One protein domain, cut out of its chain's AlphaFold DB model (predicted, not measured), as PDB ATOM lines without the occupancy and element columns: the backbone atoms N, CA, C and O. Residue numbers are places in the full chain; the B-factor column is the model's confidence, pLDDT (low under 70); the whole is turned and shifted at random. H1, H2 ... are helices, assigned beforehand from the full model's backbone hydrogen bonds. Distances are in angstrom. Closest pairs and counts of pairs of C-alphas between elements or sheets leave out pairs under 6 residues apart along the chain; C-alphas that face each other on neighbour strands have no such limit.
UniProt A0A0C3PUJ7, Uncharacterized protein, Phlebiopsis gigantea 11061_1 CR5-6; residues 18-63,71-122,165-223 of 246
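AT A GLANCE: This is residues 18 to 63, 71 to 122 and 165 to 223 of the 246 residues of an uncharacterized protein of Phlebiopsis gigantea 11061_1 CR5-6 (UniProt A0A0C3PUJ7). Three long helices, H1, H2 and H3, lie side by side in a slender bundle, and H4 folds back from the end of H3 as the splayed arm of a narrow V. The ends of H1 and H2, residues 18 to 25 and 109 to 122, stick out lengthwise, and residues 211 to 223 stick out at the end of the H4 arm. The printed part has 157 residues, with four named helices in the order H1, H2, H3, H4 and no named strand: the class is all helix. It is only just loose, close to extended, with a radius of gyration of the C-alphas of 22.5 A and spans of 81 by 38 by 20 A.

IN THESE COORDINATES: H1, residues 18 to 61, starts with C-alpha 18 at (31.227, -11.426, 193.991) and is 62.7 A long. H2, residues 71 to 122, is 76.7 A long. H3, residues 165 to 197, is 47.0 A long. H4, residues 200 to 222, is 33.1 A long and ends with C-alpha 222 at (24.016, 25.292, 172.426).

HOW THE PARTS SIT: H1, H2 and H3 form an up and down bundle, each running against the one before. H1 touches H2 at a shallow tilt of 26 degrees, closest at the C-alphas of Ser 44 and Ala 91, 4.6 A. H3, the hub, touches residues 72 to 97 of H2, closest at C-alphas 76 and 189, 4.1 A. It touches residues 40 to 61 of H1, closest at C-alphas 47 and 179, 6.8 A. H3 and H4 form a helical hairpin, closest at C-alphas 195 and 203, 5.8 A. H4 is apart from H1 and H2. In H1, H2, H3 and H4 every O i to N i+4 pair is within hydrogen-bond range.

THE WHOLE: The C-alphas farthest apart, of His 122 and Val 200, are 80.9 A apart. Residues 64 to 70 and 123 to 164 are not printed, with C-alpha gaps of 12.3 A and 34.1 A. The link from H3 to H4 is tight. Residues 122, 165 and 166 have pLDDT under 70.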
ATOM      1  N   ASP A  18      31.778 -12.273 192.924       78.38
ATOM      2  CA  ASP A  18      31.227 -11.426 193.991       78.38
ATOM      3  C   ASP A  18      32.299 -10.479 194.567       78.38
ATOM      4  O   ASP A  18      32.036  -9.301 194.822       78.38
ATOM      5  N   GLU A  19      33.536 -10.965 194.721       80.69
ATOM      6  CA  GLU A  19      34.679 -10.151 195.149       80.69
ATOM      7  C   GLU A  19      35.042  -9.067 194.122       80.69
ATOM      8  O   GLU A  19      35.307  -7.922 194.500       80.69
ATOM      9  N   GLN A  20      35.026  -9.387 192.824       79.50
ATOM     10  CA  GLN A  20      35.281  -8.400 191.769       79.50
ATOM     11  C   GLN A  20      34.172  -7.344 191.683       79.50
ATOM     12  O   GLN A  20      34.476  -6.153 191.551       79.50
ATOM     13  N   ASP A  21      32.909  -7.748 191.813       74.75
ATOM     14  CA  ASP A  21      31.763  -6.836 191.800       74.75
ATOM     15  C   ASP A  21      31.788  -5.887 193.012       74.75
ATOM     16  O   ASP A  21      31.521  -4.684 192.880       74.75
ATOM     17  N   GLU A  22      32.187  -6.376 194.190       79.00
ATOM     18  CA  GLU A  22      32.363  -5.547 195.385       79.00
ATOM     19  C   GLU A  22      33.502  -4.530 195.213       79.00
ATOM     20  O   GLU A  22      33.332  -3.346 195.525       79.00
ATOM     21  N   GLN A  23      34.642  -4.946 194.651       81.19
ATOM     22  CA  GLN A  23      35.761  -4.044 194.354       81.19
ATOM     23  C   GLN A  23      35.374  -2.973 193.325       81.19
ATOM     24  O   GLN A  23      35.688  -1.790 193.511       81.19
ATOM     25  N   ALA A  24      34.649  -3.353 192.270       77.75
ATOM     26  CA  ALA A  24      34.140  -2.419 191.269       77.75
ATOM     27  C   ALA A  24      33.183  -1.393 191.899       77.75
ATOM     28  O   ALA A  24      33.302  -0.189 191.643       77.75
ATOM     29  N   ARG A  25      32.294  -1.836 192.799       77.25
ATOM     30  CA  ARG A  25      31.376  -0.958 193.538       77.25
ATOM     31  C   ARG A  25      32.119   0.022 194.446       77.25
ATOM     32  O   ARG A  25      31.790   1.209 194.462       77.25
ATOM     33  N   GLN A  26      33.129  -0.441 195.179       78.56
ATOM     34  CA  GLN A  26      33.943   0.417 196.048       78.56
ATOM     35  C   GLN A  26      34.776   1.428 195.256       78.56
ATOM     36  O   GLN A  26      34.934   2.574 195.684       78.56
ATOM     37  N   LYS A  27      35.287   1.042 194.082       81.69
ATOM     38  CA  LYS A  27      35.999   1.963 193.193       81.69
ATOM     39  C   LYS A  27      35.070   3.062 192.680       81.69
ATOM     40  O   LYS A  27      35.384   4.238 192.858       81.69
ATOM     41  N   ALA A  28      33.905   2.692 192.146       79.50
ATOM     42  CA  ALA A  28      32.905   3.652 191.676       79.50
ATOM     43  C   ALA A  28      32.479   4.617 192.797       79.50
ATOM     44  O   ALA A  28      32.408   5.827 192.603       79.50
ATOM     45  N   LEU A  29      32.281   4.102 194.011       76.31
ATOM     46  CA  LEU A  29      31.993   4.897 195.202       76.31
ATOM     47  C   LEU A  29      33.096   5.925 195.512       76.31
ATOM     48  O   LEU A  29      32.804   7.099 195.755       76.31
ATOM     49  N   LYS A  30      34.363   5.494 195.524       80.75
ATOM     50  CA  LYS A  30      35.514   6.367 195.791       80.75
ATOM     51  C   LYS A  30      35.659   7.444 194.715       80.75
ATOM     52  O   LYS A  30      35.977   8.582 195.062       80.75
ATOM     53  N   GLU A  31      35.423   7.113 193.450       82.81
ATOM     54  CA  GLU A  31      35.447   8.072 192.338       82.81
ATOM     55  C   GLU A  31      34.318   9.095 192.457       82.81
ATOM     56  O   GLU A  31      34.579  10.299 192.408       82.81
ATOM     57  N   LEU A  32      33.089   8.636 192.726       79.31
ATOM     58  CA  LEU A  32      31.944   9.510 192.967       79.31
ATOM     59  C   LEU A  32      32.268  10.491 194.091       79.31
ATOM     60  O   LEU A  32      32.301  11.694 193.851       79.31
ATOM     61  N   VAL A  33      32.558  10.006 195.303       79.69
ATOM     62  CA  VAL A  33      32.818  10.879 196.464       79.69
ATOM     63  C   VAL A  33      33.947  11.876 196.184       79.69
ATOM     64  O   VAL A  33      33.904  13.000 196.673       79.69
ATOM     65  N   GLY A  34      34.952  11.481 195.395       78.69
ATOM     66  CA  GLY A  34      36.047  12.363 194.984       78.69
ATOM     67  C   GLY A  34      35.546  13.505 194.111       78.69
ATOM     68  O   GLY A  34      35.783  14.666 194.432       78.69
ATOM     69  N   SER A  35      34.777  13.176 193.073       79.44
ATOM     70  CA  SER A  35      34.156  14.176 192.202       79.44
ATOM     71  C   SER A  35      33.193  15.093 192.961       79.44
ATOM     72  O   SER A  35      33.181  16.299 192.731       79.44
ATOM     73  N   TRP A  36      32.412  14.554 193.899       77.25
ATOM     74  CA  TRP A  36      31.483  15.345 194.708       77.25
ATOM     75  C   TRP A  36      32.198  16.336 195.625       77.25
ATOM     76  O   TRP A  36      31.766  17.479 195.726       77.25
ATOM     77  N   MET A  37      33.290  15.929 196.275       81.50
ATOM     78  CA  MET A  37      34.074  16.813 197.141       81.50
ATOM     79  C   MET A  37      34.674  17.985 196.356       81.50
ATOM     80  O   MET A  37      34.548  19.126 196.792       81.50
ATOM     81  N   ASP A  38      35.252  17.712 195.185       81.50
ATOM     82  CA  ASP A  38      35.812  18.735 194.296       81.50
ATOM     83  C   ASP A  38      34.736  19.737 193.839       81.50
ATOM     84  O   ASP A  38      34.884  20.951 193.995       81.50
ATOM     85  N   ARG A  39      33.575  19.231 193.397       84.12
ATOM     86  CA  ARG A  39      32.428  20.062 192.991       84.12
ATOM     87  C   ARG A  39      31.876  20.909 194.135       84.12
ATOM     88  O   ARG A  39      31.614  22.092 193.943       84.12
ATOM     89  N   LEU A  40      31.697  20.332 195.322       82.12
ATOM     90  CA  LEU A  40      31.170  21.056 196.485       82.12
ATOM     91  C   LEU A  40      32.147  22.131 196.966       82.12
ATOM     92  O   LEU A  40      31.738  23.263 197.237       82.12
ATOM     93  N   GLN A  41      33.441  21.820 197.011       84.06
ATOM     94  CA  GLN A  41      34.471  22.798 197.347       84.06
ATOM     95  C   GLN A  41      34.483  23.955 196.340       84.06
ATOM     96  O   GLN A  41      34.475  25.117 196.753       84.06
ATOM     97  N   LEU A  42      34.418  23.653 195.039       85.75
ATOM     98  CA  LEU A  42      34.321  24.656 193.980       85.75
ATOM     99  C   LEU A  42      33.090  25.556 194.168       85.75
ATOM    100  O   LEU A  42      33.225  26.779 194.199       85.75
ATOM    101  N   ILE A  43      31.900  24.972 194.358       84.56
ATOM    102  CA  ILE A  43      30.661  25.742 194.544       84.56
ATOM    103  C   ILE A  43      30.738  26.612 195.808       84.56
ATOM    104  O   ILE A  43      30.350  27.780 195.765       84.56
ATOM    105  N   SER A  44      31.274  26.090 196.916       86.44
ATOM    106  CA  SER A  44      31.416  26.842 198.170       86.44
ATOM    107  C   SER A  44      32.337  28.052 198.010       86.44
ATOM    108  O   SER A  44      32.002  29.145 198.473       86.44
ATOM    109  N   VAL A  45      33.486  27.879 197.347       88.94
ATOM    110  CA  VAL A  45      34.450  28.965 197.105       88.94
ATOM    111  C   VAL A  45      33.847  30.030 196.195       88.94
ATOM    112  O   VAL A  45      33.881  31.210 196.541       88.94
ATOM    113  N   ILE A  46      33.240  29.620 195.076       88.00
ATOM    114  CA  ILE A  46      32.598  30.536 194.125       88.00
ATOM    115  C   ILE A  46      31.505  31.342 194.823       88.00
ATOM    116  O   ILE A  46      31.485  32.569 194.755       88.00
ATOM    117  N   THR A  47      30.615  30.664 195.540       88.94
ATOM    118  CA  THR A  47      29.455  31.307 196.154       88.94
ATOM    119  C   THR A  47      29.863  32.266 197.278       88.94
ATOM    120  O   THR A  47      29.293  33.343 197.410       88.94
ATOM    121  N   THR A  48      30.902  31.934 198.048       90.56
ATOM    122  CA  THR A  48      31.438  32.832 199.087       90.56
ATOM    123  C   THR A  48      32.126  34.056 198.483       90.56
ATOM    124  O   THR A  48      31.968  35.167 198.987       90.56
ATOM    125  N   PHE A  49      32.868  33.876 197.387       91.69
ATOM    126  CA  PHE A  49      33.470  34.986 196.649       91.69
ATOM    127  C   PHE A  49      32.403  35.959 196.134       91.69
ATOM    128  O   PHE A  49      32.536  37.171 196.317       91.69
ATOM    129  N   PHE A  50      31.314  35.438 195.563       89.50
ATOM    130  CA  PHE A  50      30.199  36.273 195.129       89.50
ATOM    131  C   PHE A  50      29.487  36.948 196.296       89.50
ATOM    132  O   PHE A  50      29.306  38.158 196.237       89.50
ATOM    133  N   ALA A  51      29.220  36.242 197.395       91.25
ATOM    134  CA  ALA A  51      28.676  36.852 198.607       91.25
ATOM    135  C   ALA A  51      29.552  38.018 199.120       91.25
ATOM    136  O   ALA A  51      29.041  39.060 199.531       91.25
ATOM    137  N   ALA A  52      30.882  37.895 199.053       92.75
ATOM    138  CA  ALA A  52      31.794  38.971 199.442       92.75
ATOM    139  C   ALA A  52      31.718  40.192 198.503       92.75
ATOM    140  O   ALA A  52      31.752  41.332 198.974       92.75
ATOM    141  N   ILE A  53      31.600  39.977 197.187       91.31
ATOM    142  CA  ILE A  53      31.391  41.059 196.209       91.31
ATOM    143  C   ILE A  53      30.021  41.708 196.412       91.31
ATOM    144  O   ILE A  53      29.914  42.932 196.430       91.31
ATOM    145  N   GLU A  54      28.979  40.906 196.602       90.06
ATOM    146  CA  GLU A  54      27.612  41.376 196.817       90.06
ATOM    147  C   GLU A  54      27.483  42.185 198.107       90.06
ATOM    148  O   GLU A  54      26.812  43.213 198.114       90.06
ATOM    149  N   SER A  55      28.183  41.794 199.178       92.12
ATOM    150  CA  SER A  55      28.239  42.576 200.416       92.12
ATOM    151  C   SER A  55      28.914  43.935 200.213       92.12
ATOM    152  O   SER A  55      28.450  44.931 200.767       92.12
ATOM    153  N   GLN A  56      29.996  43.997 199.429       93.31
ATOM    154  CA  GLN A  56      30.645  45.268 199.092       93.31
ATOM    155  C   GLN A  56      29.724  46.142 198.238       93.31
ATOM    156  O   GLN A  56      29.569  47.332 198.510       93.31
ATOM    157  N   LEU A  57      29.058  45.542 197.250       90.44
ATOM    158  CA  LEU A  57      28.099  46.234 196.401       90.44
ATOM    159  C   LEU A  57      26.916  46.772 197.218       90.44
ATOM    160  O   LEU A  57      26.535  47.924 197.040       90.44
ATOM    161  N   LEU A  58      26.379  45.999 198.165       91.00
ATOM    162  CA  LEU A  58      25.322  46.447 199.079       91.00
ATOM    163  C   LEU A  58      25.730  47.656 199.915       91.00
ATOM    164  O   LEU A  58      24.921  48.569 200.084       91.00
ATOM    165  N   GLY A  59      26.976  47.694 200.387       89.12
ATOM    166  CA  GLY A  59      27.519  48.859 201.087       89.12
ATOM    167  C   GLY A  59      27.531  50.127 200.226       89.12
ATOM    168  O   GLY A  59      27.374  51.220 200.756       89.12
ATOM    169  N   ILE A  60      27.664  49.984 198.903       88.50
ATOM    170  CA  ILE A  60      27.662  51.101 197.946       88.50
ATOM    171  C   ILE A  60      26.233  51.506 197.559       88.50
ATOM    172  O   ILE A  60      25.946  52.692 197.412       88.50
ATOM    173  N   VAL A  61      25.330  50.537 197.362       88.94
ATOM    174  CA  VAL A  61      23.985  50.809 196.826       88.94
ATOM    175  C   VAL A  61      22.965  51.238 197.883       88.94
ATOM    176  O   VAL A  61      21.917  51.790 197.532       88.94
ATOM    177  N   THR A  62      23.239  50.972 199.164       86.75
ATOM    178  CA  THR A  62      22.335  51.310 200.268       86.75
ATOM    179  C   THR A  62      22.379  52.821 200.525       86.75
ATOM    180  O   THR A  62      23.441  53.346 200.848       86.75
ATOM    181  N   PRO A  63      21.256  53.546 200.376       82.12
ATOM    182  CA  PRO A  63      21.227  54.992 200.576       82.12
ATOM    183  C   PRO A  63      21.427  55.364 202.051       82.12
ATOM    184  O   PRO A  63      20.847  54.730 202.931       82.12
ATOM    185  N   ARG A  71      11.782  53.886 193.780       89.06
ATOM    186  CA  ARG A  71      11.284  52.492 193.788       89.06
ATOM    187  C   ARG A  71      12.282  51.517 193.158       89.06
ATOM    188  O   ARG A  71      12.426  50.402 193.647       89.06
ATOM    189  N   VAL A  72      12.989  51.953 192.114       89.00
ATOM    190  CA  VAL A  72      13.992  51.141 191.407       89.00
ATOM    191  C   VAL A  72      15.224  50.897 192.288       89.00
ATOM    192  O   VAL A  72      15.742  49.786 192.323       89.00
ATOM    193  N   GLN A  73      15.637  51.889 193.080       88.94
ATOM    194  CA  GLN A  73      16.743  51.744 194.031       88.94
ATOM    195  C   GLN A  73      16.360  50.867 195.236       88.94
ATOM    196  O   GLN A  73      17.159  50.071 195.723       88.94
ATOM    197  N   ARG A  74      15.107  50.935 195.704       90.00
ATOM    198  CA  ARG A  74      14.609  49.986 196.718       90.00
ATOM    199  C   ARG A  74      14.622  48.554 196.185       90.00
ATOM    200  O   ARG A  74      15.029  47.641 196.898       90.00
ATOM    201  N   ALA A  75      14.218  48.369 194.927       92.19
ATOM    202  CA  ALA A  75      14.273  47.073 194.264       92.19
ATOM    203  C   ALA A  75      15.716  46.563 194.119       92.19
ATOM    204  O   ALA A  75      15.951  45.385 194.376       92.19
ATOM    205  N   SER A  76      16.689  47.427 193.798       92.56
ATOM    206  CA  SER A  76      18.096  47.014 193.709       92.56
ATOM    207  C   SER A  76      18.645  46.526 195.048       92.56
ATOM    208  O   SER A  76      19.239  45.453 195.106       92.56
ATOM    209  N   VAL A  77      18.404  47.263 196.136       91.50
ATOM    210  CA  VAL A  77      18.856  46.877 197.485       91.50
ATOM    211  C   VAL A  77      18.170  45.587 197.951       91.50
ATOM    212  O   VAL A  77      18.822  44.711 198.519       91.50
ATOM    213  N   ALA A  78      16.876  45.416 197.671       93.25
ATOM    214  CA  ALA A  78      16.148  44.193 198.010       93.25
ATOM    215  C   ALA A  78      16.644  42.974 197.211       93.25
ATOM    216  O   ALA A  78      16.839  41.900 197.781       93.25
ATOM    217  N   ALA A  79      16.891  43.136 195.909       93.75
ATOM    218  CA  ALA A  79      17.392  42.064 195.052       93.75
ATOM    219  C   ALA A  79      18.823  41.653 195.434       93.75
ATOM    220  O   ALA A  79      19.090  40.464 195.590       93.75
ATOM    221  N   LEU A  80      19.712  42.623 195.674       93.00
ATOM    222  CA  LEU A  80      21.090  42.354 196.096       93.00
ATOM    223  C   LEU A  80      21.160  41.724 197.493       93.00
ATOM    224  O   LEU A  80      21.922  40.786 197.697       93.00
ATOM    225  N   SER A  81      20.341  42.181 198.446       93.75
ATOM    226  CA  SER A  81      20.306  41.583 199.793       93.75
ATOM    227  C   SER A  81      19.721  40.170 199.779       93.75
ATOM    228  O   SER A  81      20.227  39.295 200.478       93.75
ATOM    229  N   SER A  82      18.723  39.907 198.930       93.81
ATOM    230  CA  SER A  82      18.189  38.556 198.723       93.81
ATOM    231  C   SER A  82      19.211  37.627 198.065       93.81
ATOM    232  O   SER A  82      19.357  36.489 198.508       93.81
ATOM    233  N   SER A  83      19.939  38.110 197.048       94.81
ATOM    234  CA  SER A  83      21.020  37.349 196.406       94.81
ATOM    235  C   SER A  83      22.078  36.922 197.420       94.81
ATOM    236  O   SER A  83      22.347  35.727 197.554       94.81
ATOM    237  N   LEU A  84      22.544  37.877 198.234       92.88
ATOM    238  CA  LEU A  84      23.546  37.642 199.268       92.88
ATOM    239  C   LEU A  84      23.118  36.535 200.232       92.88
ATOM    240  O   LEU A  84      23.888  35.617 200.516       92.88
ATOM    241  N   VAL A  85      21.879  36.595 200.729       94.75
ATOM    242  CA  VAL A  85      21.350  35.582 201.653       94.75
ATOM    243  C   VAL A  85      21.304  34.203 200.993       94.75
ATOM    244  O   VAL A  85      21.692  33.212 201.615       94.75
ATOM    245  N   ILE A  86      20.866  34.127 199.734       93.25
ATOM    246  CA  ILE A  86      20.785  32.866 198.989       93.25
ATOM    247  C   ILE A  86      22.182  32.282 198.747       93.25
ATOM    248  O   ILE A  86      22.382  31.083 198.954       93.25
ATOM    249  N   HIS A  87      23.161  33.102 198.358       92.81
ATOM    250  CA  HIS A  87      24.550  32.669 198.189       92.81
ATOM    251  C   HIS A  87      25.153  32.182 199.511       92.81
ATOM    252  O   HIS A  87      25.697  31.079 199.570       92.81
ATOM    253  N   VAL A  88      24.983  32.913 200.614       91.88
ATOM    254  CA  VAL A  88      25.448  32.453 201.936       91.88
ATOM    255  C   VAL A  88      24.805  31.114 202.314       91.88
ATOM    256  O   VAL A  88      25.497  30.207 202.780       91.88
ATOM    257  N   PHE A  89      23.507  30.937 202.060       90.75
ATOM    258  CA  PHE A  89      22.820  29.675 202.334       90.75
ATOM    259  C   PHE A  89      23.359  28.516 201.482       90.75
ATOM    260  O   PHE A  89      23.617  27.430 202.005       90.75
ATOM    261  N   ALA A  90      23.601  28.746 200.191       89.75
ATOM    262  CA  ALA A  90      24.211  27.763 199.300       89.75
ATOM    263  C   ALA A  90      25.634  27.376 199.740       89.75
ATOM    264  O   ALA A  90      25.970  26.189 199.725       89.75
ATOM    265  N   ALA A  91      26.443  28.337 200.203       88.12
ATOM    266  CA  ALA A  91      27.775  28.074 200.747       88.12
ATOM    267  C   ALA A  91      27.716  27.211 202.022       88.12
ATOM    268  O   ALA A  91      28.441  26.221 202.130       88.12
ATOM    269  N   ILE A  92      26.803  27.520 202.952       88.75
ATOM    270  CA  ILE A  92      26.597  26.729 204.177       88.75
ATOM    271  C   ILE A  92      26.163  25.296 203.841       88.75
ATOM    272  O   ILE A  92      26.713  24.343 204.398       88.75
ATOM    273  N   LEU A  93      25.215  25.117 202.916       88.44
ATOM    274  CA  LEU A  93      24.779  23.787 202.480       88.44
ATOM    275  C   LEU A  93      25.924  22.987 201.852       88.44
ATOM    276  O   LEU A  93      26.099  21.813 202.186       88.44
ATOM    277  N   SER A  94      26.734  23.625 201.003       85.88
ATOM    278  CA  SER A  94      27.897  22.977 200.397       85.88
ATOM    279  C   SER A  94      28.918  22.531 201.449       85.88
ATOM    280  O   SER A  94      29.432  21.411 201.410       85.88
ATOM    281  N   PHE A  95      29.149  23.371 202.458       84.50
ATOM    282  CA  PHE A  95      30.049  23.065 203.563       84.50
ATOM    283  C   PHE A  95      29.551  21.895 204.428       84.50
ATOM    284  O   PHE A  95      30.320  20.991 204.760       84.50
ATOM    285  N   ILE A  96      28.251  21.850 204.740       86.12
ATOM    286  CA  ILE A  96      27.636  20.727 205.468       86.12
ATOM    287  C   ILE A  96      27.756  19.425 204.663       86.12
ATOM    288  O   ILE A  96      28.121  18.382 205.215       86.12
ATOM    289  N   ALA A  97      27.496  19.470 203.354       83.62
ATOM    290  CA  ALA A  97      27.654  18.315 202.474       83.62
ATOM    291  C   ALA A  97      29.100  17.798 202.448       83.62
ATOM    292  O   ALA A  97      29.326  16.588 202.543       83.62
ATOM    293  N   ALA A  98      30.083  18.702 202.398       82.38
ATOM    294  CA  ALA A  98      31.496  18.348 202.455       82.38
ATOM    295  C   ALA A  98      31.856  17.630 203.768       82.38
ATOM    296  O   ALA A  98      32.536  16.603 203.732       82.38
ATOM    297  N   PHE A  99      31.344  18.077 204.921       81.75
ATOM    298  CA  PHE A  99      31.569  17.378 206.194       81.75
ATOM    299  C   PHE A  99      31.022  15.951 206.209       81.75
ATOM    300  O   PHE A  99      31.693  15.040 206.704       81.75
ATOM    301  N   PHE A 100      29.826  15.729 205.659       80.94
ATOM    302  CA  PHE A 100      29.276  14.377 205.554       80.94
ATOM    303  C   PHE A 100      30.135  13.480 204.657       80.94
ATOM    304  O   PHE A 100      30.365  12.320 205.004       80.94
ATOM    305  N   LEU A 101      30.669  14.017 203.557       78.38
ATOM    306  CA  LEU A 101      31.586  13.281 202.684       78.38
ATOM    307  C   LEU A 101      32.919  12.957 203.358       78.38
ATOM    308  O   LEU A 101      33.407  11.836 203.222       78.38
ATOM    309  N   VAL A 102      33.490  13.897 204.109       81.69
ATOM    310  CA  VAL A 102      34.726  13.666 204.871       81.69
ATOM    311  C   VAL A 102      34.505  12.576 205.915       81.69
ATOM    312  O   VAL A 102      35.300  11.641 206.007       81.69
ATOM    313  N   ARG A 103      33.389  12.620 206.653       79.75
ATOM    314  CA  ARG A 103      33.060  11.573 207.629       79.75
ATOM    315  C   ARG A 103      32.871  10.212 206.959       79.75
ATOM    316  O   ARG A 103      33.306   9.201 207.503       79.75
ATOM    317  N   PHE A 104      32.250  10.184 205.782       78.94
ATOM    318  CA  PHE A 104      32.104   8.962 204.997       78.94
ATOM    319  C   PHE A 104      33.463   8.401 204.556       78.94
ATOM    320  O   PHE A 104      33.716   7.213 204.731       78.94
ATOM    321  N   ARG A 105      34.370   9.253 204.061       74.94
ATOM    322  CA  ARG A 105      35.744   8.865 203.698       74.94
ATOM    323  C   ARG A 105      36.518   8.304 204.883       74.94
ATOM    324  O   ARG A 105      37.155   7.270 204.728       74.94
ATOM    325  N   LEU A 106      36.442   8.955 206.044       78.81
ATOM    326  CA  LEU A 106      37.088   8.483 207.272       78.81
ATOM    327  C   LEU A 106      36.527   7.128 207.717       78.81
ATOM    328  O   LEU A 106      37.281   6.251 208.121       78.81
ATOM    329  N   HIS A 107      35.211   6.936 207.602       79.06
ATOM    330  CA  HIS A 107      34.576   5.661 207.925       79.06
ATOM    331  C   HIS A 107      35.004   4.538 206.969       79.06
ATOM    332  O   HIS A 107      35.316   3.439 207.415       79.06
ATOM    333  N   GLU A 108      35.056   4.810 205.663       79.50
ATOM    334  CA  GLU A 108      35.527   3.851 204.655       79.50
ATOM    335  C   GLU A 108      37.029   3.549 204.786       79.50
ATOM    336  O   GLU A 108      37.439   2.413 204.560       79.50
ATOM    337  N   ALA A 109      37.845   4.536 205.165       76.50
ATOM    338  CA  ALA A 109      39.271   4.341 205.428       76.50
ATOM    339  C   ALA A 109      39.492   3.421 206.637       76.50
ATOM    340  O   ALA A 109      40.191   2.422 206.518       76.50
ATOM    341  N   SER A 110      38.805   3.685 207.753       82.25
ATOM    342  CA  SER A 110      38.879   2.838 208.950       82.25
ATOM    343  C   SER A 110      38.377   1.412 208.691       82.25
ATOM    344  O   SER A 110      38.944   0.453 209.209       82.25
ATOM    345  N   ARG A 111      37.355   1.231 207.839       80.38
ATOM    346  CA  ARG A 111      36.908  -0.115 207.446       80.38
ATOM    347  C   ARG A 111      37.991  -0.883 206.682       80.38
ATOM    348  O   ARG A 111      38.190  -2.061 206.954       80.38
ATOM    349  N   GLN A 112      38.700  -0.216 205.772       77.69
ATOM    350  CA  GLN A 112      39.807  -0.821 205.021       77.69
ATOM    351  C   GLN A 112      40.992  -1.180 205.920       77.69
ATOM    352  O   GLN A 112      41.601  -2.224 205.709       77.69
ATOM    353  N   GLU A 113      41.300  -0.370 206.935       76.38
ATOM    354  CA  GLU A 113      42.344  -0.690 207.921       76.38
ATOM    355  C   GLU A 113      42.028  -2.000 208.657       76.38
ATOM    356  O   GLU A 113      42.862  -2.903 208.683       76.38
ATOM    357  N   HIS A 114      40.793  -2.166 209.140       76.88
ATOM    358  CA  HIS A 114      40.356  -3.403 209.798       76.88
ATOM    359  C   HIS A 114      40.385  -4.637 208.879       76.88
ATOM    360  O   HIS A 114      40.707  -5.734 209.335       76.88
ATOM    361  N   GLU A 115      40.039  -4.488 207.595       79.12
ATOM    362  CA  GLU A 115      40.106  -5.580 206.610       79.12
ATOM    363  C   GLU A 115      41.567  -6.008 206.351       79.12
ATOM    364  O   GLU A 115      41.860  -7.205 206.294       79.12
ATOM    365  N   ILE A 116      42.498  -5.048 206.269       77.31
ATOM    366  CA  ILE A 116      43.936  -5.310 206.097       77.31
ATOM    367  C   ILE A 116      44.529  -5.976 207.344       77.31
ATOM    368  O   ILE A 116      45.289  -6.935 207.210       77.31
ATOM    369  N   GLU A 117      44.175  -5.509 208.546       79.44
ATOM    370  CA  GLU A 117      44.621  -6.103 209.816       79.44
ATOM    371  C   GLU A 117      44.132  -7.549 209.963       79.44
ATOM    372  O   GLU A 117      44.933  -8.450 210.214       79.44
ATOM    373  N   ALA A 118      42.847  -7.810 209.699       76.62
ATOM    374  CA  ALA A 118      42.292  -9.162 209.748       76.62
ATOM    375  C   ALA A 118      42.967 -10.115 208.741       76.62
ATOM    376  O   ALA A 118      43.174 -11.295 209.031       76.62
ATOM    377  N   GLN A 119      43.336  -9.612 207.560       73.19
ATOM    378  CA  GLN A 119      44.042 -10.394 206.546       73.19
ATOM    379  C   GLN A 119      45.526 -10.609 206.895       73.19
ATOM    380  O   GLN A 119      46.076 -11.675 206.603       73.19
ATOM    381  N   ALA A 120      46.173  -9.636 207.540       74.38
ATOM    382  CA  ALA A 120      47.535  -9.768 208.052       74.38
ATOM    383  C   ALA A 120      47.614 -10.819 209.171       74.38
ATOM    384  O   ALA A 120      48.498 -11.674 209.129       74.38
ATOM    385  N   ASP A 121      46.648 -10.831 210.092       76.19
ATOM    386  CA  ASP A 121      46.545 -11.838 211.154       76.19
ATOM    387  C   ASP A 121      46.289 -13.247 210.595       76.19
ATOM    388  O   ASP A 121      46.841 -14.229 211.095       76.19
ATOM    389  N   HIS A 122      45.508 -13.365 209.514       64.81
ATOM    390  CA  HIS A 122      45.269 -14.648 208.844       64.81
ATOM    391  C   HIS A 122      46.525 -15.188 208.137       64.81
ATOM    392  O   HIS A 122      46.781 -16.392 208.155       64.81
ATOM    393  N   THR A 165      24.065   9.012 199.009       63.88
ATOM    394  CA  THR A 165      24.093   9.646 197.684       63.88
ATOM    395  C   THR A 165      22.846  10.468 197.457       63.88
ATOM    396  O   THR A 165      22.950  11.563 196.935       63.88
ATOM    397  N   HIS A 166      21.693  10.009 197.940       66.62
ATOM    398  CA  HIS A 166      20.436  10.727 197.770       66.62
ATOM    399  C   HIS A 166      20.416  12.085 198.495       66.62
ATOM    400  O   HIS A 166      19.942  13.081 197.954       66.62
ATOM    401  N   LEU A 167      20.964  12.159 199.715       70.38
ATOM    402  CA  LEU A 167      21.063  13.427 200.450       70.38
ATOM    403  C   LEU A 167      22.093  14.355 199.812       70.38
ATOM    404  O   LEU A 167      21.862  15.558 199.718       70.38
ATOM    405  N   LEU A 168      23.209  13.790 199.355       73.19
ATOM    406  CA  LEU A 168      24.269  14.539 198.699       73.19
ATOM    407  C   LEU A 168      23.811  15.118 197.356       73.19
ATOM    408  O   LEU A 168      24.048  16.288 197.072       73.19
ATOM    409  N   GLU A 169      23.094  14.319 196.573       79.12
ATOM    410  CA  GLU A 169      22.508  14.695 195.293       79.12
ATOM    411  C   GLU A 169      21.435  15.762 195.456       79.12
ATOM    412  O   GLU A 169      21.458  16.770 194.748       79.12
ATOM    413  N   THR A 170      20.568  15.611 196.458       81.19
ATOM    414  CA  THR A 170      19.581  16.641 196.796       81.19
ATOM    415  C   THR A 170      20.275  17.927 197.243       81.19
ATOM    416  O   THR A 170      19.924  19.007 196.776       81.19
ATOM    417  N   CYS A 171      21.294  17.838 198.101       80.31
ATOM    418  CA  CYS A 171      22.016  19.004 198.607       80.31
ATOM    419  C   CYS A 171      22.759  19.754 197.496       80.31
ATOM    420  O   CYS A 171      22.655  20.973 197.409       80.31
ATOM    421  N   HIS A 172      23.447  19.046 196.604       82.69
ATOM    422  CA  HIS A 172      24.114  19.652 195.452       82.69
ATOM    423  C   HIS A 172      23.124  20.239 194.452       82.69
ATOM    424  O   HIS A 172      23.369  21.320 193.930       82.69
ATOM    425  N   THR A 173      21.995  19.570 194.206       85.44
ATOM    426  CA  THR A 173      20.938  20.107 193.338       85.44
ATOM    427  C   THR A 173      20.367  21.393 193.927       85.44
ATOM    428  O   THR A 173      20.279  22.397 193.228       85.44
ATOM    429  N   LEU A 174      20.061  21.409 195.228       85.94
ATOM    430  CA  LEU A 174      19.619  22.613 195.932       85.94
ATOM    431  C   LEU A 174      20.683  23.714 195.891       85.94
ATOM    432  O   LEU A 174      20.356  24.859 195.604       85.94
ATOM    433  N   CYS A 175      21.950  23.371 196.126       85.75
ATOM    434  CA  CYS A 175      23.068  24.308 196.073       85.75
ATOM    435  C   CYS A 175      23.198  24.933 194.675       85.75
ATOM    436  O   CYS A 175      23.248  26.152 194.552       85.75
ATOM    437  N   MET A 176      23.133  24.118 193.620       86.31
ATOM    438  CA  MET A 176      23.154  24.577 192.232       86.31
ATOM    439  C   MET A 176      21.957  25.484 191.911       86.31
ATOM    440  O   MET A 176      22.141  26.547 191.319       86.31
ATOM    441  N   VAL A 177      20.747  25.113 192.341       89.56
ATOM    442  CA  VAL A 177      19.536  25.931 192.162       89.56
ATOM    443  C   VAL A 177      19.669  27.269 192.888       89.56
ATOM    444  O   VAL A 177      19.387  28.309 192.299       89.56
ATOM    445  N   PHE A 178      20.141  27.274 194.133       90.75
ATOM    446  CA  PHE A 178      20.354  28.503 194.895       90.75
ATOM    447  C   PHE A 178      21.445  29.383 194.289       90.75
ATOM    448  O   PHE A 178      21.235  30.587 194.181       90.75
ATOM    449  N   SER A 179      22.559  28.823 193.815       87.12
ATOM    450  CA  SER A 179      23.577  29.606 193.106       87.12
ATOM    451  C   SER A 179      22.984  30.291 191.873       87.12
ATOM    452  O   SER A 179      23.161  31.497 191.711       87.12
ATOM    453  N   VAL A 180      22.222  29.565 191.044       89.56
ATOM    454  CA  VAL A 180      21.556  30.128 189.853       89.56
ATOM    455  C   VAL A 180      20.552  31.217 190.235       89.56
ATOM    456  O   VAL A 180      20.581  32.302 189.656       89.56
ATOM    457  N   LEU A 181      19.689  30.961 191.221       91.31
ATOM    458  CA  LEU A 181      18.706  31.941 191.690       91.31
ATOM    459  C   LEU A 181      19.375  33.198 192.256       91.31
ATOM    460  O   LEU A 181      18.941  34.304 191.935       91.31
ATOM    461  N   GLY A 182      20.445  33.035 193.036       90.81
ATOM    462  CA  GLY A 182      21.258  34.142 193.528       90.81
ATOM    463  C   GLY A 182      21.837  34.951 192.371       90.81
ATOM    464  O   GLY A 182      21.571  36.139 192.269       90.81
ATOM    465  N   PHE A 183      22.488  34.320 191.388       91.44
ATOM    466  CA  PHE A 183      23.027  35.049 190.229       91.44
ATOM    467  C   PHE A 183      21.973  35.846 189.454       91.44
ATOM    468  O   PHE A 183      22.240  36.972 189.037       91.44
ATOM    469  N   ILE A 184      20.770  35.295 189.277       93.12
ATOM    470  CA  ILE A 184      19.669  36.014 188.626       93.12
ATOM    471  C   ILE A 184      19.277  37.243 189.456       93.12
ATOM    472  O   ILE A 184      19.171  38.342 188.911       93.12
ATOM    473  N   LEU A 185      19.101  37.083 190.769       91.62
ATOM    474  CA  LEU A 185      18.776  38.186 191.677       91.62
ATOM    475  C   LEU A 185      19.887  39.244 191.726       91.62
ATOM    476  O   LEU A 185      19.583  40.436 191.709       91.62
ATOM    477  N   ALA A 186      21.154  38.832 191.705       91.62
ATOM    478  CA  ALA A 186      22.314  39.714 191.638       91.62
ATOM    479  C   ALA A 186      22.298  40.574 190.370       91.62
ATOM    480  O   ALA A 186      22.433  41.797 190.443       91.62
ATOM    481  N   LEU A 187      22.078  39.950 189.206       90.75
ATOM    482  CA  LEU A 187      21.991  40.644 187.920       90.75
ATOM    483  C   LEU A 187      20.825  41.631 187.897       90.75
ATOM    484  O   LEU A 187      21.007  42.780 187.497       90.75
ATOM    485  N   VAL A 188      19.649  41.214 188.373       92.56
ATOM    486  CA  VAL A 188      18.486  42.102 188.511       92.56
ATOM    487  C   VAL A 188      18.829  43.287 189.414       92.56
ATOM    488  O   VAL A 188      18.572  44.432 189.048       92.56
ATOM    489  N   GLY A 189      19.473  43.036 190.555       90.56
ATOM    490  CA  GLY A 189      19.901  44.068 191.492       90.56
ATOM    491  C   GLY A 189      20.864  45.085 190.880       90.56
ATOM    492  O   GLY A 189      20.638  46.291 190.999       90.56
ATOM    493  N   VAL A 190      21.892  44.617 190.168       90.62
ATOM    494  CA  VAL A 190      22.867  45.468 189.464       90.62
ATOM    495  C   VAL A 190      22.192  46.302 188.372       90.62
ATOM    496  O   VAL A 190      22.448  47.502 188.284       90.62
ATOM    497  N   VAL A 191      21.303  45.708 187.566       90.94
ATOM    498  CA  VAL A 191      20.576  46.428 186.503       90.94
ATOM    499  C   VAL A 191      19.656  47.493 187.094       90.94
ATOM    500  O   VAL A 191      19.666  48.635 186.635       90.94
ATOM    501  N   CYS A 192      18.903  47.160 188.146       90.06
ATOM    502  CA  CYS A 192      18.063  48.130 188.843       90.06
ATOM    503  C   CYS A 192      18.901  49.284 189.414       90.06
ATOM    504  O   CYS A 192      18.526  50.445 189.261       90.06
ATOM    505  N   TYR A 193      20.057  48.994 190.016       89.25
ATOM    506  CA  TYR A 193      20.951  50.037 190.517       89.25
ATOM    507  C   TYR A 193      21.471  50.932 189.384       89.25
ATOM    508  O   TYR A 193      21.407  52.159 189.484       89.25
ATOM    509  N   ALA A 194      21.922  50.329 188.281       89.88
ATOM    510  CA  ALA A 194      22.402  51.049 187.109       89.88
ATOM    511  C   ALA A 194      21.333  52.003 186.556       89.88
ATOM    512  O   ALA A 194      21.621  53.166 186.288       89.88
ATOM    513  N   TRP A 195      20.086  51.544 186.448       88.25
ATOM    514  CA  TRP A 195      18.968  52.375 185.995       88.25
ATOM    515  C   TRP A 195      18.606  53.503 186.959       88.25
ATOM    516  O   TRP A 195      18.156  54.558 186.516       88.25
ATOM    517  N   ALA A 196      18.789  53.301 188.265       86.75
ATOM    518  CA  ALA A 196      18.445  54.299 189.270       86.75
ATOM    519  C   ALA A 196      19.508  55.399 189.431       86.75
ATOM    520  O   ALA A 196      19.141  56.540 189.694       86.75
ATOM    521  N   MET A 197      20.800  55.068 189.292       85.00
ATOM    522  CA  MET A 197      21.897  55.958 189.708       85.00
ATOM    523  C   MET A 197      22.837  56.407 188.580       85.00
ATOM    524  O   MET A 197      23.537  57.404 188.746       85.00
ATOM    525  N   LEU A 198      22.893  55.705 187.440       87.94
ATOM    526  CA  LEU A 198      23.848  56.024 186.368       87.94
ATOM    527  C   LEU A 198      23.236  56.931 185.287       87.94
ATOM    528  O   LEU A 198      22.032  56.864 185.033       87.94
ATOM    529  N   PRO A 199      24.050  57.748 184.587       89.56
ATOM    530  CA  PRO A 199      23.589  58.522 183.435       89.56
ATOM    531  C   PRO A 199      23.104  57.607 182.300       89.56
ATOM    532  O   PRO A 199      23.621  56.506 182.110       89.56
ATOM    533  N   VAL A 200      22.145  58.086 181.498       88.88
ATOM    534  CA  VAL A 200      21.447  57.312 180.445       88.88
ATOM    535  C   VAL A 200      22.405  56.588 179.486       88.88
ATOM    536  O   VAL A 200      22.156  55.445 179.108       88.88
ATOM    537  N   SER A 201      23.538  57.206 179.137       89.44
ATOM    538  CA  SER A 201      24.563  56.584 178.287       89.44
ATOM    539  C   SER A 201      25.144  55.301 178.896       89.44
ATOM    540  O   SER A 201      25.320  54.303 178.198       89.44
ATOM    541  N   SER A 202      25.394  55.299 180.207       87.56
ATOM    542  CA  SER A 202      25.913  54.144 180.941       87.56
ATOM    543  C   SER A 202      24.847  53.059 181.122       87.56
ATOM    544  O   SER A 202      25.167  51.872 181.050       87.56
ATOM    545  N   GLN A 203      23.571  53.438 181.247       89.00
ATOM    546  CA  GLN A 203      22.458  52.484 181.315       89.00
ATOM    547  C   GLN A 203      22.314  51.672 180.019       89.00
ATOM    548  O   GLN A 203      22.183  50.445 180.059       89.00
ATOM    549  N   ILE A 204      22.382  52.343 178.863       90.44
ATOM    550  CA  ILE A 204      22.314  51.686 177.550       90.44
ATOM    551  C   ILE A 204      23.499  50.729 177.387       90.44
ATOM    552  O   ILE A 204      23.313  49.565 177.043       90.44
ATOM    553  N   LEU A 205      24.717  51.176 177.704       91.56
ATOM    554  CA  LEU A 205      25.898  50.323 177.582       91.56
ATOM    555  C   LEU A 205      25.835  49.101 178.515       91.56
ATOM    556  O   LEU A 205      26.169  47.993 178.095       91.56
ATOM    557  N   CYS A 206      25.388  49.282 179.761       89.00
ATOM    558  CA  CYS A 206      25.263  48.201 180.740       89.00
ATOM    559  C   CYS A 206      24.265  47.131 180.270       89.00
ATOM    560  O   CYS A 206      24.586  45.943 180.267       89.00
ATOM    561  N   THR A 207      23.090  47.549 179.793       89.38
ATOM    562  CA  THR A 207      22.058  46.626 179.290       89.38
ATOM    563  C   THR A 207      22.504  45.877 178.035       89.38
ATOM    564  O   THR A 207      22.320  44.661 177.961       89.38
ATOM    565  N   VAL A 208      23.161  46.558 177.088       93.25
ATOM    566  CA  VAL A 208      23.731  45.922 175.885       93.25
ATOM    567  C   VAL A 208      24.814  44.912 176.258       93.25
ATOM    568  O   VAL A 208      24.803  43.792 175.753       93.25
ATOM    569  N   THR A 209      25.721  45.273 177.169       90.81
ATOM    570  CA  THR A 209      26.818  44.391 177.596       90.81
ATOM    571  C   THR A 209      26.289  43.143 178.304       90.81
ATOM    572  O   THR A 209      26.709  42.036 177.977       90.81
ATOM    573  N   ILE A 210      25.322  43.286 179.217       89.69
ATOM    574  CA  ILE A 210      24.689  42.140 179.890       89.69
ATOM    575  C   ILE A 210      23.965  41.249 178.873       89.69
ATOM    576  O   ILE A 210      24.133  40.031 178.900       89.69
ATOM    577  N   GLY A 211      23.206  41.846 177.948       89.88
ATOM    578  CA  GLY A 211      22.525  41.111 176.883       89.88
ATOM    579  C   GLY A 211      23.495  40.314 176.011       89.88
ATOM    580  O   GLY A 211      23.268  39.130 175.766       89.88
ATOM    581  N   LEU A 212      24.612  40.925 175.604       94.12
ATOM    582  CA  LEU A 212      25.653  40.257 174.826       94.12
ATOM    583  C   LEU A 212      26.266  39.083 175.596       94.12
ATOM    584  O   LEU A 212      26.398  38.002 175.029       94.12
ATOM    585  N   CYS A 213      26.589  39.261 176.880       89.88
ATOM    586  CA  CYS A 213      27.114  38.182 177.717       89.88
ATOM    587  C   CYS A 213      26.141  36.997 177.786       89.88
ATOM    588  O   CYS A 213      26.558  35.861 177.583       89.88
ATOM    589  N   LEU A 214      24.843  37.248 177.994       88.44
ATOM    590  CA  LEU A 214      23.828  36.190 178.034       88.44
ATOM    591  C   LEU A 214      23.684  35.472 176.688       88.44
ATOM    592  O   LEU A 214      23.590  34.244 176.657       88.44
ATOM    593  N   VAL A 215      23.700  36.213 175.575       92.06
ATOM    594  CA  VAL A 215      23.639  35.632 174.227       92.06
ATOM    595  C   VAL A 215      24.868  34.770 173.963       92.06
ATOM    596  O   VAL A 215      24.716  33.626 173.545       92.06
ATOM    597  N   VAL A 216      26.072  35.268 174.256       91.62
ATOM    598  CA  VAL A 216      27.321  34.514 174.078       91.62
ATOM    599  C   VAL A 216      27.330  33.255 174.946       91.62
ATOM    600  O   VAL A 216      27.651  32.185 174.437       91.62
ATOM    601  N   SER A 217      26.919  33.338 176.217       86.50
ATOM    602  CA  SER A 217      26.795  32.163 177.091       86.50
ATOM    603  C   SER A 217      25.790  31.148 176.548       86.50
ATOM    604  O   SER A 217      26.071  29.955 176.536       86.50
ATOM    605  N   THR A 218      24.643  31.609 176.053       87.88
ATOM    606  CA  THR A 218      23.618  30.739 175.463       87.88
ATOM    607  C   THR A 218      24.166  30.048 174.216       87.88
ATOM    608  O   THR A 218      24.156  28.825 174.133       87.88
ATOM    609  N   VAL A 219      24.737  30.806 173.280       89.81
ATOM    610  CA  VAL A 219      25.355  30.260 172.065       89.81
ATOM    611  C   VAL A 219      26.438  29.239 172.412       89.81
ATOM    612  O   VAL A 219      26.439  28.161 171.830       89.81
ATOM    613  N   ALA A 220      27.302  29.516 173.391       87.31
ATOM    614  CA  ALA A 220      28.338  28.581 173.826       87.31
ATOM    615  C   ALA A 220      27.768  27.266 174.386       87.31
ATOM    616  O   ALA A 220      28.338  26.207 174.143       87.31
ATOM    617  N   LEU A 221      26.640  27.314 175.102       85.50
ATOM    618  CA  LEU A 221      25.978  26.118 175.639       85.50
ATOM    619  C   LEU A 221      25.258  25.295 174.561       85.50
ATOM    620  O   LEU A 221      25.166  24.076 174.684       85.50
ATOM    621  N   PHE A 222      24.742  25.949 173.518       85.94
ATOM    622  CA  PHE A 222      24.016  25.292 172.426       85.94
ATOM    623  C   PHE A 222      24.907  24.912 171.233       85.94
ATOM    624  O   PHE A 222      24.453  24.192 170.342       85.94
ATOM    625  N   MET A 223      26.163  25.365 171.192       83.19
ATOM    626  CA  MET A 223      27.093  25.023 170.120       83.19
ATOM    627  C   MET A 223      27.616  23.589 170.310       83.19
ATOM    628  O   MET A 223      28.216  23.287 171.343       83.19
TER     629      MET A 223